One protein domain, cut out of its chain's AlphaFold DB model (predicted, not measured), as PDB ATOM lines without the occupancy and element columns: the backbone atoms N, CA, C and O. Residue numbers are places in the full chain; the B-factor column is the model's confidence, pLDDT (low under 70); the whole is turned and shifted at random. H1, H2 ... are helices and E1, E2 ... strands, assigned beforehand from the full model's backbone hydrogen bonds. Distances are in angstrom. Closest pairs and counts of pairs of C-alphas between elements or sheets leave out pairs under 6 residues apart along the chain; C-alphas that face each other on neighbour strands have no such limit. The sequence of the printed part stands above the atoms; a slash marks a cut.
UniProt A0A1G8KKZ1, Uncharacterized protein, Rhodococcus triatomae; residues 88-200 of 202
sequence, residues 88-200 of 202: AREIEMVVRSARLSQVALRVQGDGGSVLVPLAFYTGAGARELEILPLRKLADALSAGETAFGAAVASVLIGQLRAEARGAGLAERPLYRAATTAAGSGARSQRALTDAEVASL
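This is residues 88 to 200 of the 202 residues of an uncharacterized protein of Rhodococcus triatomae (UniProt A0A1G8KKZ1). A twisted sheet of five strands forms a wall with helices H1, H2 and H3 over one face: H1 and H2 pack together as a helical hairpin, and H3 crosses the strands E3, E2 and E1. Short H4 packs on H2 and only grazes the sheet. The 113 printed residues hold four named helices and five named strands, in the order E1 E2 E3 E4 H1 H2 H3 E5 H4; the sheet's order is E4 E3 E2 E1 E5, all antiparallel, and the class is mixed, helices and strands. The whole is compact, with a radius of gyration of the C-alphas of 13.3 A, and rounded, spanning 38 by 32 by 23 A.

E1, residues 90 to 96, E2, 100 to 109, E3, 112 to 122, and E4, 125 to 128, form a meander, each strand the antiparallel neighbour of the one before. N 94 and O 104 are 2.7 A apart between E1 and E2, N 116 and O 105 2.7 A between E3 and E2, and N 127 and O 120 2.8 A between E4 and E3, within hydrogen-bond range. E3 bends by 50 degrees at residue 118. The edge strand E5, residues 189 to 191, is antiparallel to E1, with N 95 and O 190 2.8 A apart. H1, residues 131 to 142, H2, 147 to 164, and H3, 173 to 182, lie on the same face, making two layers, helices on one face of a sheet. H3 runs across the strands, at 72 degrees to E2 on the local plane, at a height over the sheet of 8.0 A. The hub is H2, whose height is 10.2 A. H1 and H2 touch, a helical hairpin at a shallow tilt of 24 degrees, opposite ways; their closest C-alphas, of Ala 138 and Ala 153, are 4.5 A apart. H2 touches H3 with residues 155 to 159 alone; the closest C-alphas, of Gln 159 and Pro 173, are 5.5 A apart. H2 touches H4, residues 194 to 198, with residues 148 to 155 alone; the closest C-alphas, of Ala 151 and Ala 198, are 6.4 A apart. H1 and H3 are apart. In H1, H2, H3 and H4 every O i to N i+4 pair is within hydrogen-bond range.

E1 begins at C-alpha 90 (-58.825, 18.808, 28.594) and is 18.6 A long; E2 measures 28.1 A, E3 30.1 A, H1 16.3 A, H2 25.9 A and H3 14.3 A. H4 ends at C-alpha 198 (-53.643, 24.494, 13.344).

The C-alphas farthest apart, of Asp 110 and Ala 124, are 39.1 A apart. The printed part has no cut and no long link. Residues 183 to 187 are under pLDDT 70.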
ATOM      1  N   ALA A  88     -54.731  13.574  30.292       86.88
ATOM      2  CA  ALA A  88     -55.381  14.859  30.497       86.88
ATOM      3  C   ALA A  88     -56.772  14.850  29.854       86.88
ATOM      4  O   ALA A  88     -56.937  14.499  28.687       86.88
ATOM      5  N   ARG A  89     -57.776  15.277  30.619       88.44
ATOM      6  CA  ARG A  89     -59.167  15.356  30.169       88.44
ATOM      7  C   ARG A  89     -59.374  16.495  29.178       88.44
ATOM      8  O   ARG A  89     -60.165  16.369  28.250       88.44
ATOM      9  N   GLU A  90     -58.698  17.612  29.412       90.00
ATOM     10  CA  GLU A  90     -58.825  18.808  28.594       90.00
ATOM     11  C   GLU A  90     -57.484  19.533  28.520       90.00
ATOM     12  O   GLU A  90     -56.776  19.700  29.520       90.00
ATOM     13  N   ILE A  91     -57.124  19.943  27.309       92.62
ATOM     14  CA  ILE A  91     -55.918  20.708  27.023       92.62
ATOM     15  C   ILE A  91     -56.357  21.939  26.248       92.62
ATOM     16  O   ILE A  91     -57.052  21.817  25.247       92.62
ATOM     17  N   GLU A  92     -55.937  23.118  26.694       93.81
ATOM     18  CA  GLU A  92     -56.241  24.383  26.031       93.81
ATOM     19  C   GLU A  92     -54.978  25.232  25.908       93.81
ATOM     20  O   GLU A  92     -54.197  25.360  26.855       93.81
ATOM     21  N   MET A  93     -54.798  25.900  24.771       92.69
ATOM     22  CA  MET A  93     -53.784  26.941  24.643       92.69
ATOM     23  C   MET A  93     -54.432  28.287  24.946       92.69
ATOM     24  O   MET A  93     -55.291  28.759  24.212       92.69
ATOM     25  N   VAL A  94     -54.028  28.913  26.042       92.62
ATOM     26  CA  VAL A  94     -54.618  30.149  26.544       92.62
ATOM     27  C   VAL A  94     -53.688  31.315  26.259       92.62
ATOM     28  O   VAL A  94     -52.539  31.339  26.705       92.62
ATOM     29  N   VAL A  95     -54.212  32.325  25.573       91.69
ATOM     30  CA  VAL A  95     -53.508  33.579  25.332       91.69
ATOM     31  C   VAL A  95     -54.145  34.686  26.152       91.69
ATOM     32  O   VAL A  95     -55.364  34.850  26.191       91.69
ATOM     33  N   ARG A  96     -53.306  35.459  26.834       88.88
ATOM     34  CA  ARG A  96     -53.699  36.677  27.537       88.88
ATOM     35  C   ARG A  96     -53.034  37.858  26.851       88.88
ATOM     36  O   ARG A  96     -51.813  37.972  26.890       88.88
ATOM     37  N   SER A  97     -53.842  38.733  26.265       85.06
ATOM     38  CA  SER A  97     -53.396  39.979  25.649       85.06
ATOM     39  C   SER A  97     -53.509  41.128  26.653       85.06
ATOM     40  O   SER A  97     -54.575  41.374  27.216       85.06
ATOM     41  N   ALA A  98     -52.393  41.802  26.922       81.62
ATOM     42  CA  ALA A  98     -52.303  42.995  27.763       81.62
ATOM     43  C   ALA A  98     -51.026  43.771  27.382       81.62
ATOM     44  O   ALA A  98     -50.444  43.543  26.330       81.62
ATOM     45  N   ARG A  99     -50.518  44.656  28.257       80.44
ATOM     46  CA  ARG A  99     -49.171  45.256  28.080       80.44
ATOM     47  C   ARG A  99     -48.054  44.203  27.968       80.44
ATOM     48  O   ARG A  99     -47.001  44.476  27.402       80.44
ATOM     49  N   LEU A 100     -48.296  43.034  28.557       83.00
ATOM     50  CA  LEU A 100     -47.492  41.824  28.477       83.00
ATOM     51  C   LEU A 100     -48.405  40.741  27.899       83.00
ATOM     52  O   LEU A 100     -49.355  40.335  28.572       83.00
ATOM     53  N   SER A 101     -48.131  40.299  26.677       87.12
ATOM     54  CA  SER A 101     -48.854  39.185  26.069       87.12
ATOM     55  C   SER A 101     -48.263  37.875  26.570       87.12
ATOM     56  O   SER A 101     -47.051  37.675  26.516       87.12
ATOM     57  N   GLN A 102     -49.105  36.986  27.081       91.00
ATOM     58  CA  GLN A 102     -48.699  35.692  27.621       91.00
ATOM     59  C   GLN A 102     -49.377  34.574  26.838       91.00
ATOM     60  O   GLN A 102     -50.598  34.580  26.701       91.00
ATOM     61  N   VAL A 103     -48.592  33.588  26.410       92.62
ATOM     62  CA  VAL A 103     -49.085  32.317  25.872       92.62
ATOM     63  C   VAL A 103     -48.837  31.245  26.924       92.62
ATOM     64  O   VAL A 103     -47.718  31.099  27.422       92.62
ATOM     65  N   ALA A 104     -49.879  30.518  27.305       92.31
ATOM     66  CA  ALA A 104     -49.812  29.452  28.291       92.31
ATOM     67  C   ALA A 104     -50.606  28.232  27.825       92.31
ATOM     68  O   ALA A 104     -51.557  28.349  27.063       92.31
ATOM     69  N   LEU A 105     -50.229  27.064  28.317       93.38
ATOM     70  CA  LEU A 105     -50.940  25.811  28.140       93.38
ATOM     71  C   LEU A 105     -51.686  25.491  29.432       93.38
ATOM     72  O   LEU A 105     -51.072  25.375  30.491       93.38
ATOM     73  N   ARG A 106     -53.003  25.349  29.363       93.06
ATOM     74  CA  ARG A 106     -53.806  24.804  30.451       93.06
ATOM     75  C   ARG A 106     -53.977  23.312  30.212       93.06
ATOM     76  O   ARG A 106     -54.429  22.915  29.148       93.06
ATOM     77  N   VAL A 107     -53.627  22.511  31.207       91.62
ATOM     78  CA  VAL A 107     -53.842  21.063  31.213       91.62
ATOM     79  C   VAL A 107     -54.729  20.743  32.404       91.62
ATOM     80  O   VAL A 107     -54.412  21.115  33.537       91.62
ATOM     81  N   GLN A 108     -55.857  20.095  32.155       91.25
ATOM     82  CA  GLN A 108     -56.813  19.693  33.173       91.25
ATOM     83  C   GLN A 108     -56.947  18.175  33.185       91.25
ATOM     84  O   GLN A 108     -57.171  17.549  32.153       91.25
ATOM     85  N   GLY A 109     -56.823  17.593  34.371       87.31
ATOM     86  CA  GLY A 109     -57.052  16.175  34.624       87.31
ATOM     87  C   GLY A 109     -57.799  15.977  35.938       87.31
ATOM     88  O   GLY A 109     -58.309  16.934  36.526       87.31
ATOM     89  N   ASP A 110     -57.838  14.740  36.420       81.75
ATOM     90  CA  ASP A 110     -58.639  14.371  37.595       81.75
ATOM     91  C   ASP A 110     -58.163  15.052  38.886       81.75
ATOM     92  O   ASP A 110     -58.968  15.418  39.742       81.75
ATOM     93  N   GLY A 111     -56.852  15.287  39.007       76.38
ATOM     94  CA  GLY A 111     -56.237  15.957  40.156       76.38
ATOM     95  C   GLY A 111     -56.383  17.484  40.171       76.38
ATOM     96  O   GLY A 111     -56.007  18.117  41.159       76.38
ATOM     97  N   GLY A 112     -56.908  18.091  39.098       85.56
ATOM     98  CA  GLY A 112     -57.104  19.537  38.975       85.56
ATOM     99  C   GLY A 112     -56.607  20.120  37.650       85.56
ATOM    100  O   GLY A 112     -56.492  19.430  36.639       85.56
ATOM    101  N   SER A 113     -56.318  21.424  37.650       86.31
ATOM    102  CA  SER A 113     -55.842  22.157  36.472       86.31
ATOM    103  C   SER A 113     -54.476  22.789  36.728       86.31
ATOM    104  O   SER A 113     -54.254  23.429  37.760       86.31
ATOM    105  N   VAL A 114     -53.562  22.629  35.773       88.62
ATOM    106  CA  VAL A 114     -52.222  23.220  35.775       88.62
ATOM    107  C   VAL A 114     -52.087  24.147  34.572       88.62
ATOM    108  O   VAL A 114     -52.332  23.755  33.435       88.62
ATOM    109  N   LEU A 115     -51.674  25.391  34.819       88.00
ATOM    110  CA  LEU A 115     -51.396  26.377  33.777       88.00
ATOM    111  C   LEU A 115     -49.882  26.519  33.598       88.00
ATOM    112  O   LEU A 115     -49.226  27.152  34.419       88.00
ATOM    113  N   VAL A 116     -49.338  25.958  32.522       89.94
ATOM    114  CA  VAL A 116     -47.920  26.014  32.157       89.94
ATOM    115  C   VAL A 116     -47.677  27.210  31.236       89.94
ATOM    116  O   VAL A 116     -48.119  27.194  30.089       89.94
ATOM    117  N   PRO A 117     -46.992  28.271  31.674       90.69
ATOM    118  CA  PRO A 117     -46.711  29.386  30.788       90.69
ATOM    119  C   PRO A 117     -45.604  28.993  29.789       90.69
ATOM    120  O   PRO A 117     -44.590  28.410  30.170       90.69
ATOM    121  N   LEU A 118     -45.814  29.306  28.507       92.06
ATOM    122  CA  LEU A 118     -44.933  28.926  27.393       92.06
ATOM    123  C   LEU A 118     -44.082  30.092  26.890       92.06
ATOM    124  O   LEU A 118     -42.919  29.907  26.541       92.06
ATOM    125  N   ALA A 119     -44.666  31.290  26.831       91.38
ATOM    126  CA  ALA A 119     -43.977  32.480  26.358       91.38
ATOM    127  C   ALA A 119     -44.597  33.771  26.901       91.38
ATOM    128  O   ALA A 119     -45.796  33.855  27.183       91.38
ATOM    129  N   PHE A 120     -43.757  34.796  26.996       90.19
ATOM    130  CA  PHE A 120     -44.092  36.166  27.337       90.19
ATOM    131  C   PHE A 120     -43.529  37.113  26.279       90.19
ATOM    132  O   PHE A 120     -42.337  37.085  25.977       90.19
ATOM    133  N   TYR A 121     -44.370  38.007  25.777       89.00
ATOM    134  CA  TYR A 121     -44.002  39.007  24.786       89.00
ATOM    135  C   TYR A 121     -44.359  40.403  25.287       89.00
ATOM    136  O   TYR A 121     -45.443  40.651  25.815       89.00
ATOM    137  N   THR A 122     -43.425  41.327  25.116       86.19
ATOM    138  CA  THR A 122     -43.583  42.753  25.407       86.19
ATOM    139  C   THR A 122     -43.131  43.555  24.199       86.19
ATOM    140  O   THR A 122     -42.349  43.063  23.388       86.19
ATOM    141  N   GLY A 123     -43.531  44.824  24.117       77.38
ATOM    142  CA  GLY A 123     -43.038  45.720  23.064       77.38
ATOM    143  C   GLY A 123     -41.511  45.913  23.048       77.38
ATOM    144  O   GLY A 123     -40.986  46.402  22.057       77.38
ATOM    145  N   ALA A 124     -40.797  45.524  24.112       74.38
ATOM    146  CA  ALA A 124     -39.345  45.674  24.240       74.38
ATOM    147  C   ALA A 124     -38.573  44.340  24.196       74.38
ATOM    148  O   ALA A 124     -37.348  44.345  24.291       74.38
ATOM    149  N   GLY A 125     -39.257  43.195  24.091       80.19
ATOM    150  CA  GLY A 125     -38.586  41.896  24.086       80.19
ATOM    151  C   GLY A 125     -39.506  40.695  24.279       80.19
ATOM    152  O   GLY A 125     -40.666  40.824  24.679       80.19
ATOM    153  N   ALA A 126     -38.942  39.518  24.020       86.81
ATOM    154  CA  ALA A 126     -39.590  38.216  24.115       86.81
ATOM    155  C   ALA A 126     -38.872  37.323  25.135       86.81
ATOM    156  O   ALA A 126     -37.655  37.399  25.303       86.81
ATOM    157  N   ARG A 127     -39.632  36.465  25.810       87.50
ATOM    158  CA  ARG A 127     -39.122  35.446  26.721       87.50
ATOM    159  C   ARG A 127     -39.917  34.171  26.531       87.50
ATOM    160  O   ARG A 127     -41.088  34.109  26.883       87.50
ATOM    161  N   GLU A 128     -39.259  33.173  25.978       90.44
ATOM    162  CA  GLU A 128     -39.842  31.883  25.630       90.44
ATOM    163  C   GLU A 128     -39.251  30.798  26.530       90.44
ATOM    164  O   GLU A 128     -38.211  31.000  27.169       90.44
ATOM    165  N   LEU A 129     -39.951  29.673  26.638       88.50
ATOM    166  CA  LEU A 129     -39.479  28.525  27.399       88.50
ATOM    167  C   LEU A 129     -38.226  27.960  26.733       88.50
ATOM    168  O   LEU A 129     -38.158  27.883  25.510       88.50
ATOM    169  N   GLU A 130     -37.245  27.548  27.534       87.56
ATOM    170  CA  GLU A 130     -36.008  26.985  26.995       87.56
ATOM    171  C   GLU A 130     -36.277  25.729  26.144       87.56
ATOM    172  O   GLU A 130     -37.242  24.989  26.362       87.56
ATOM    173  N   ILE A 131     -35.352  25.443  25.222       89.88
ATOM    174  CA  ILE A 131     -35.436  24.352  24.238       89.88
ATOM    175  C   ILE A 131     -35.746  22.996  24.892       89.88
ATOM    176  O   ILE A 131     -36.620  22.260  24.437       89.88
ATOM    177  N   LEU A 132     -35.038  22.637  25.968       89.50
ATOM    178  CA  LEU A 132     -35.191  21.327  26.606       89.50
ATOM    179  C   LEU A 132     -36.545  21.148  27.326       89.50
ATOM    180  O   LEU A 132     -37.187  20.119  27.097       89.50
ATOM    181  N   PRO A 133     -37.010  22.083  28.184       88.31
ATOM    182  CA  PRO A 133     -38.349  21.981  28.756       88.31
ATOM    183  C   PRO A 133     -39.457  22.034  27.694       88.31
ATOM    184  O   PRO A 133     -40.423  21.284  27.812       88.31
ATOM    185  N   LEU A 134     -39.299  22.849  26.644       91.75
ATOM    186  CA  LEU A 134     -40.260  22.939  25.542       91.75
ATOM    187  C   LEU A 134     -40.356  21.623  24.754       91.75
ATOM    188  O   LEU A 134     -41.457  21.148  24.485       91.75
ATOM    189  N   ARG A 135     -39.214  20.985  24.464       92.94
ATOM    190  CA  ARG A 135     -39.159  19.667  23.817       92.94
ATOM    191  C   ARG A 135     -39.847  18.591  24.647       92.94
ATOM    192  O   ARG A 135     -40.687  17.875  24.123       92.94
ATOM    193  N   LYS A 136     -39.544  18.510  25.943       91.94
ATOM    194  CA  LYS A 136     -40.176  17.514  26.822       91.94
ATOM    195  C   LYS A 136     -41.683  17.713  26.943       91.94
ATOM    196  O   LYS A 136     -42.412  16.735  27.042       91.94
ATOM    197  N   LEU A 137     -42.144  18.963  26.946       92.12
ATOM    198  CA  LEU A 137     -43.571  19.258  26.945       92.12
ATOM    199  C   LEU A 137     -44.228  18.802  25.636       92.12
ATOM    200  O   LEU A 137     -45.299  18.210  25.680       92.12
ATOM    201  N   ALA A 138     -43.577  19.035  24.491       93.50
ATOM    202  CA  ALA A 138     -44.051  18.543  23.201       93.50
ATOM    203  C   ALA A 138     -44.129  17.010  23.173       93.50
ATOM    204  O   ALA A 138     -45.166  16.471  22.805       93.50
ATOM    205  N   ASP A 139     -43.085  16.320  23.642       93.75
ATOM    206  CA  ASP A 139     -43.049  14.855  23.712       93.75
ATOM    207  C   ASP A 139     -44.172  14.304  24.616       93.75
ATOM    208  O   ASP A 139     -44.864  13.358  24.241       93.75
ATOM    209  N   ALA A 140     -44.408  14.927  25.779       92.12
ATOM    210  CA  ALA A 140     -45.483  14.537  26.694       92.12
ATOM    211  C   ALA A 140     -46.880  14.752  26.086       92.12
ATOM    212  O   ALA A 140     -47.763  13.917  26.263       92.12
ATOM    213  N   LEU A 141     -47.079  15.848  25.347       91.75
ATOM    214  CA  LEU A 141     -48.333  16.132  24.645       91.75
ATOM    215  C   LEU A 141     -48.572  15.186  23.467       91.75
ATOM    216  O   LEU A 141     -49.703  14.761  23.250       91.75
ATOM    217  N   SER A 142     -47.521  14.833  22.725       92.31
ATOM    218  CA  SER A 142     -47.593  13.848  21.640       92.31
ATOM    219  C   SER A 142     -47.907  12.437  22.132       92.31
ATOM    220  O   SER A 142     -48.431  11.640  21.361       92.31
ATOM    221  N   ALA A 143     -47.587  12.122  23.388       90.06
ATOM    222  CA  ALA A 143     -47.937  10.852  24.017       90.06
ATOM    223  C   ALA A 143     -49.375  10.818  24.571       90.06
ATOM    224  O   ALA A 143     -49.817   9.759  25.013       90.06
ATOM    225  N   GLY A 144     -50.077  11.956  24.599       87.50
ATOM    226  CA  GLY A 144     -51.433  12.047  25.130       87.50
ATOM    227  C   GLY A 144     -52.522  11.683  24.129       87.50
ATOM    228  O   GLY A 144     -52.315  11.667  22.919       87.50
ATOM    229  N   GLU A 145     -53.714  11.412  24.658       86.25
ATOM    230  CA  GLU A 145     -54.845  10.901  23.869       86.25
ATOM    231  C   GLU A 145     -55.663  12.007  23.175       86.25
ATOM    232  O   GLU A 145     -56.473  11.736  22.289       86.25
ATOM    233  N   THR A 146     -55.464  13.275  23.554       89.69
ATOM    234  CA  THR A 146     -56.258  14.393  23.019       89.69
ATOM    235  C   THR A 146     -55.743  14.884  21.661       89.69
ATOM    236  O   THR A 146     -54.562  15.206  21.500       89.69
ATOM    237  N   ALA A 147     -56.651  15.051  20.694       90.81
ATOM    238  CA  ALA A 147     -56.322  15.621  19.384       90.81
ATOM    239  C   ALA A 147     -55.769  17.055  19.495       90.81
ATOM    240  O   ALA A 147     -54.791  17.402  18.828       90.81
ATOM    241  N   PHE A 148     -56.339  17.868  20.391       91.56
ATOM    242  CA  PHE A 148     -55.840  19.215  20.663       91.56
ATOM    243  C   PHE A 148     -54.405  19.190  21.208       91.56
ATOM    244  O   PHE A 148     -53.564  19.969  20.762       91.56
ATOM    245  N   GLY A 149     -54.081  18.259  22.112       91.19
ATOM    246  CA  GLY A 149     -52.720  18.067  22.617       91.19
ATOM    247  C   GLY A 149     -51.711  17.784  21.504       91.19
ATOM    248  O   GLY A 149     -50.652  18.409  21.470       91.19
ATOM    249  N   ALA A 150     -52.062  16.928  20.541       92.75
ATOM    250  CA  ALA A 150     -51.219  16.645  19.378       92.75
ATOM    251  C   ALA A 150     -51.029  17.872  18.458       92.75
ATOM    252  O   ALA A 150     -49.921  18.119  17.963       92.75
ATOM    253  N   ALA A 151     -52.077  18.681  18.267       94.19
ATOM    254  CA  ALA A 151     -51.983  19.940  17.525       94.19
ATOM    255  C   ALA A 151     -51.042  20.931  18.230       94.19
ATOM    256  O   ALA A 151     -50.128  21.477  17.608       94.19
ATOM    257  N   VAL A 152     -51.186  21.093  19.549       94.25
ATOM    258  CA  VAL A 152     -50.275  21.917  20.354       94.25
ATOM    259  C   VAL A 152     -48.842  21.392  20.281       94.25
ATOM    260  O   VAL A 152     -47.927  22.185  20.078       94.25
ATOM    261  N   ALA A 153     -48.618  20.079  20.389       94.88
ATOM    262  CA  ALA A 153     -47.285  19.492  20.271       94.88
ATOM    263  C   ALA A 153     -46.615  19.859  18.936       94.88
ATOM    264  O   ALA A 153     -45.441  20.232  18.912       94.88
ATOM    265  N   SER A 154     -47.381  19.853  17.840       95.56
ATOM    266  CA  SER A 154     -46.906  20.267  16.515       95.56
ATOM    267  C   SER A 154     -46.491  21.743  16.482       95.56
ATOM    268  O   SER A 154     -45.439  22.067  15.928       95.56
ATOM    269  N   VAL A 155     -47.242  22.627  17.151       96.06
ATOM    270  CA  VAL A 155     -46.872  24.044  17.332       96.06
ATOM    271  C   VAL A 155     -45.562  24.184  18.110       96.06
ATOM    272  O   VAL A 155     -44.685  24.947  17.700       96.06
ATOM    273  N   LEU A 156     -45.382  23.433  19.203       95.56
ATOM    274  CA  LEU A 156     -44.149  23.484  20.001       95.56
ATOM    275  C   LEU A 156     -42.938  22.955  19.216       95.56
ATOM    276  O   LEU A 156     -41.853  23.530  19.287       95.56
ATOM    277  N   ILE A 157     -43.114  21.899  18.421       95.75
ATOM    278  CA  ILE A 157     -42.071  21.386  17.522       95.75
ATOM    279  C   ILE A 157     -41.736  22.422  16.441       95.75
ATOM    280  O   ILE A 157     -40.559  22.640  16.143       95.75
ATOM    281  N   GLY A 158     -42.744  23.093  15.878       95.56
ATOM    282  CA  GLY A 158     -42.564  24.204  14.942       95.56
ATOM    283  C   GLY A 158     -41.747  25.345  15.551       95.56
ATOM    284  O   GLY A 158     -40.791  25.815  14.933       95.56
ATOM    285  N   GLN A 159     -42.048  25.715  16.798       95.06
ATOM    286  CA  GLN A 159     -41.288  26.703  17.565       95.06
ATOM    287  C   GLN A 159     -39.821  26.296  17.727       95.06
ATOM    288  O   GLN A 159     -38.933  27.083  17.404       95.06
ATOM    289  N   LEU A 160     -39.559  25.060  18.160       94.88
ATOM    290  CA  LEU A 160     -38.198  24.541  18.330       94.88
ATOM    291  C   LEU A 160     -37.407  24.565  17.017       94.88
ATOM    292  O   LEU A 160     -36.229  24.917  17.006       94.88
ATOM    293  N   ARG A 161     -38.051  24.223  15.896       94.44
ATOM    294  CA  ARG A 161     -37.433  24.289  14.563       94.44
ATOM    295  C   ARG A 161     -37.154  25.725  14.129       94.44
ATOM    296  O   ARG A 161     -36.119  25.969  13.515       94.44
ATOM    297  N   ALA A 162     -38.065  26.658  14.397       94.00
ATOM    298  CA  ALA A 162     -37.868  28.074  14.097       94.00
ATOM    299  C   ALA A 162     -36.694  28.643  14.907       94.00
ATOM    300  O   ALA A 162     -35.807  29.284  14.347       94.00
ATOM    301  N   GLU A 163     -36.624  28.330  16.199       91.50
ATOM    302  CA  GLU A 163     -35.531  28.755  17.072       91.50
ATOM    303  C   GLU A 163     -34.185  28.147  16.654       91.50
ATOM    304  O   GLU A 163     -33.202  28.876  16.531       91.50
ATOM    305  N   ALA A 164     -34.148  26.849  16.337       91.75
ATOM    306  CA  ALA A 164     -32.936  26.172  15.870       91.75
ATOM    307  C   ALA A 164     -32.380  26.752  14.557       91.75
ATOM    308  O   ALA A 164     -31.174  26.714  14.329       91.75
ATOM    309  N   ARG A 165     -33.246  27.309  13.699       93.44
ATOM    310  CA  ARG A 165     -32.854  28.008  12.463       93.44
ATOM    311  C   ARG A 165     -32.461  29.471  12.682       93.44
ATOM    312  O   ARG A 165     -32.099  30.139  11.721       93.44
ATOM    313  N   GLY A 166     -32.557  29.987  13.909       90.00
ATOM    314  CA  GLY A 166     -32.336  31.405  14.196       90.00
ATOM    315  C   GLY A 166     -33.420  32.319  13.618       90.00
ATOM    316  O   GLY A 166     -33.150  33.487  13.352       90.00
ATOM    317  N   ALA A 167     -34.634  31.800  13.405       90.88
ATOM    318  CA  ALA A 167     -35.730  32.555  12.812       90.88
ATOM    319  C   ALA A 167     -36.160  33.736  13.703       90.88
ATOM    320  O   ALA A 167     -36.158  33.651  14.945       90.88
ATOM    321  N   GLY A 168     -36.554  34.836  13.055       89.94
ATOM    322  CA  GLY A 168     -37.061  36.032  13.724       89.94
ATOM    323  C   GLY A 168     -38.396  35.781  14.434       89.94
ATOM    324  O   GLY A 168     -39.061  34.777  14.198       89.94
ATOM    325  N   LEU A 169     -38.824  36.708  15.300       89.50
ATOM    326  CA  LEU A 169     -40.057  36.539  16.088       89.50
ATOM    327  C   LEU A 169     -41.301  36.310  15.216       89.50
ATOM    328  O   LEU A 169     -42.130  35.482  15.560       89.50
ATOM    329  N   ALA A 170     -41.418  36.984  14.070       89.12
ATOM    330  CA  ALA A 170     -42.577  36.841  13.183       89.12
ATOM    331  C   ALA A 170     -42.753  35.417  12.617       89.12
ATOM    332  O   ALA A 170     -43.871  35.010  12.314       89.12
ATOM    333  N   GLU A 171     -41.666  34.651  12.516       89.62
ATOM    334  CA  GLU A 171     -41.663  33.267  12.031       89.62
ATOM    335  C   GLU A 171     -41.899  32.243  13.154       89.62
ATOM    336  O   GLU A 171     -42.001  31.047  12.891       89.62
ATOM    337  N   ARG A 172     -41.959  32.690  14.416       93.38
ATOM    338  CA  ARG A 172     -42.135  31.821  15.584       93.38
ATOM    339  C   ARG A 172     -43.628  31.573  15.847       93.38
ATOM    340  O   ARG A 172     -44.354  32.534  16.123       93.38
ATOM    341  N   PRO A 173     -44.105  30.313  15.828       94.19
ATOM    342  CA  PRO A 173     -45.508  29.976  16.076       94.19
ATOM    343  C   PRO A 173     -46.086  30.551  17.377       94.19
ATOM    344  O   PRO A 173     -47.213  31.044  17.385       94.19
ATOM    345  N   LEU A 174     -45.316  30.566  18.473       92.88
ATOM    346  CA  LEU A 174     -45.791  31.122  19.749       92.88
ATOM    347  C   LEU A 174     -45.981  32.644  19.695       92.88
ATOM    348  O   LEU A 174     -46.906  33.178  20.310       92.88
ATOM    349  N   TYR A 175     -45.146  33.349  18.931       91.81
ATOM    350  CA  TYR A 175     -45.305  34.785  18.723       91.81
ATOM    351  C   TYR A 175     -46.535  35.069  17.862       91.81
ATOM    352  O   TYR A 175     -47.344  35.927  18.219       91.81
ATOM    353  N   ARG A 176     -46.734  34.287  16.790       92.06
ATOM    354  CA  ARG A 176     -47.944  34.364  15.960       92.06
ATOM    355  C   ARG A 176     -49.205  34.144  16.796       92.06
ATOM    356  O   ARG A 176     -50.129  34.949  16.704       92.06
ATOM    357  N   ALA A 177     -49.209  33.154  17.691       91.81
ATOM    358  CA  ALA A 177     -50.313  32.912  18.623       91.81
ATOM    359  C   ALA A 177     -50.635  34.147  19.483       91.81
ATOM    360  O   ALA A 177     -51.797  34.538  19.624       91.81
ATOM    361  N   ALA A 178     -49.600  34.801  20.019       89.38
ATOM    362  CA  ALA A 178     -49.751  36.017  20.811       89.38
ATOM    363  C   ALA A 178     -50.316  37.189  19.989       89.38
ATOM    364  O   ALA A 178     -51.165  37.933  20.486       89.38
ATOM    365  N   THR A 179     -49.877  37.353  18.737       87.88
ATOM    366  CA  THR A 179     -50.345  38.436  17.858       87.88
ATOM    367  C   THR A 179     -51.761  38.214  17.339       87.88
ATOM    368  O   THR A 179     -52.542  39.164  17.310       87.88
ATOM    369  N   THR A 180     -52.130  36.976  16.998       84.19
ATOM    370  CA  THR A 180     -53.478  36.640  16.511       84.19
ATOM    371  C   THR A 180     -54.519  36.909  17.593       84.19
ATOM    372  O   THR A 180     -55.540  37.546  17.339       84.19
ATOM    373  N   ALA A 181     -54.225  36.530  18.839       77.56
ATOM    374  CA  ALA A 181     -55.118  36.805  19.959       77.56
ATOM    375  C   ALA A 181     -55.214  38.305  20.297       77.56
ATOM    376  O   ALA A 181     -56.261  38.762  20.753       77.56
ATOM    377  N   ALA A 182     -54.162  39.097  20.058       70.44
ATOM    378  CA  ALA A 182     -54.172  40.531  20.350       70.44
ATOM    379  C   ALA A 182     -55.176  41.325  19.493       70.44
ATOM    380  O   ALA A 182     -55.709  42.331  19.965       70.44
ATOM    381  N   GLY A 183     -55.500  40.843  18.287       61.31
ATOM    382  CA  GLY A 183     -56.514  41.445  17.411       61.31
ATOM    383  C   GLY A 183     -57.940  41.425  17.978       61.31
ATOM    384  O   GLY A 183     -58.794  42.171  17.510       61.31
ATOM    385  N   SER A 184     -58.198  40.624  19.019       61.03
ATOM    386  CA  SER A 184     -59.524  40.468  19.637       61.03
ATOM    387  C   SER A 184     -59.852  41.490  20.743       61.03
ATOM    388  O   SER A 184     -60.955  41.474  21.285       61.03
ATOM    389  N   GLY A 185     -58.922  42.399  21.078       57.03
ATOM    390  CA  GLY A 185     -59.123  43.482  22.052       57.03
ATOM    391  C   GLY A 185     -58.020  43.581  23.115       57.03
ATOM    392  O   GLY A 185     -57.390  42.600  23.497       57.03
ATOM    393  N   ALA A 186     -57.783  44.792  23.632       54.81
ATOM    394  CA  ALA A 186     -56.576  45.144  24.396       54.81
ATOM    395  C   ALA A 186     -56.427  44.509  25.803       54.81
ATOM    396  O   ALA A 186     -55.417  44.754  26.465       54.81
ATOM    397  N   ARG A 187     -57.420  43.745  26.294       62.97
ATOM    398  CA  ARG A 187     -57.400  43.060  27.608       62.97
ATOM    399  C   ARG A 187     -58.242  41.775  27.623       62.97
ATOM    400  O   ARG A 187     -59.107  41.620  28.482       62.97
ATOM    401  N   SER A 188     -58.030  40.872  26.672       70.44
ATOM    402  CA  SER A 188     -58.731  39.583  26.623       70.44
ATOM    403  C   SER A 188     -57.821  38.434  27.069       70.44
ATOM    404  O   SER A 188     -56.648  38.354  26.703       70.44
ATOM    405  N   GLN A 189     -58.362  37.536  27.895       84.31
ATOM    406  CA  GLN A 189     -57.824  36.189  28.071       84.31
ATOM    407  C   GLN A 189     -58.752  35.234  27.330       84.31
ATOM    408  O   GLN A 189     -59.957  35.255  27.574       84.31
ATOM    409  N   ARG A 190     -58.202  34.412  26.437       88.56
ATOM    410  CA  ARG A 190     -58.980  33.515  25.580       88.56
ATOM    411  C   ARG A 190     -58.233  32.207  25.336       88.56
ATOM    412  O   ARG A 190     -57.017  32.225  25.169       88.56
ATOM    413  N   ALA A 191     -58.960  31.094  25.315       90.25
ATOM    414  CA  ALA A 191     -58.459  29.834  24.775       90.25
ATOM    415  C   ALA A 191     -58.515  29.873  23.239       90.25
ATOM    416  O   ALA A 191     -59.526  30.294  22.668       90.25
ATOM    417  N   LEU A 192     -57.421  29.486  22.588       89.44
ATOM    418  CA  LEU A 192     -57.346  29.333  21.140       89.44
ATOM    419  C   LEU A 192     -58.174  28.127  20.707       89.44
ATOM    420  O   LEU A 192     -58.203  27.110  21.399       89.44
ATOM    421  N   THR A 193     -58.830  28.249  19.561       90.19
ATOM    422  CA  THR A 193     -59.576  27.142  18.955       90.19
ATOM    423  C   THR A 193     -58.645  26.221  18.176       90.19
ATOM    424  O   THR A 193     -57.554  26.620  17.770       90.19
ATOM    425  N   ASP A 194     -59.100  25.002  17.894       88.75
ATOM    426  CA  ASP A 194     -58.366  24.013  17.098       88.75
ATOM    427  C   ASP A 194     -57.908  24.585  15.750       88.75
ATOM    428  O   ASP A 194     -56.762  24.400  15.349       88.75
ATOM    429  N   ALA A 195     -58.784  25.344  15.082       88.12
ATOM    430  CA  ALA A 195     -58.482  25.987  13.807       88.12
ATOM    431  C   ALA A 195     -57.381  27.052  13.935       88.12
ATOM    432  O   ALA A 195     -56.484  27.127  13.097       88.12
ATOM    433  N   GLU A 196     -57.418  27.861  14.997       90.62
ATOM    434  CA  GLU A 196     -56.368  28.848  15.247       90.62
ATOM    435  C   GLU A 196     -55.036  28.170  15.550       90.62
ATOM    436  O   GLU A 196     -54.027  28.578  14.989       90.62
ATOM    437  N   VAL A 197     -55.025  27.122  16.380       90.62
ATOM    438  CA  VAL A 197     -53.807  26.360  16.700       90.62
ATOM    439  C   VAL A 197     -53.230  25.694  15.451       90.62
ATOM    440  O   VAL A 197     -52.021  25.762  15.240       90.62
ATOM    441  N   ALA A 198     -54.073  25.108  14.597       89.44
ATOM    442  CA  ALA A 198     -53.643  24.494  13.344       89.44
ATOM    443  C   ALA A 198     -52.945  25.505  12.416       89.44
ATOM    444  O   ALA A 198     -51.864  25.220  11.903       89.44
ATOM    445  N   SER A 199     -53.490  26.721  12.293       90.69
ATOM    446  CA  SER A 199     -52.914  27.790  11.458       90.69
ATOM    447  C   SER A 199     -51.522  28.276  11.896       90.69
ATOM    448  O   SER A 199     -50.858  29.008  11.164       90.69
ATOM    449  N   LEU A 200     -51.067  27.914  13.103       89.81
ATOM    450  CA  LEU A 200     -49.752  28.313  13.621       89.81
ATOM    451  C   LEU A 200     -48.606  27.447  13.085       89.81
ATOM    452  O   LEU A 200     -47.445  27.829  13.240       89.81
TER     453      LEU A 200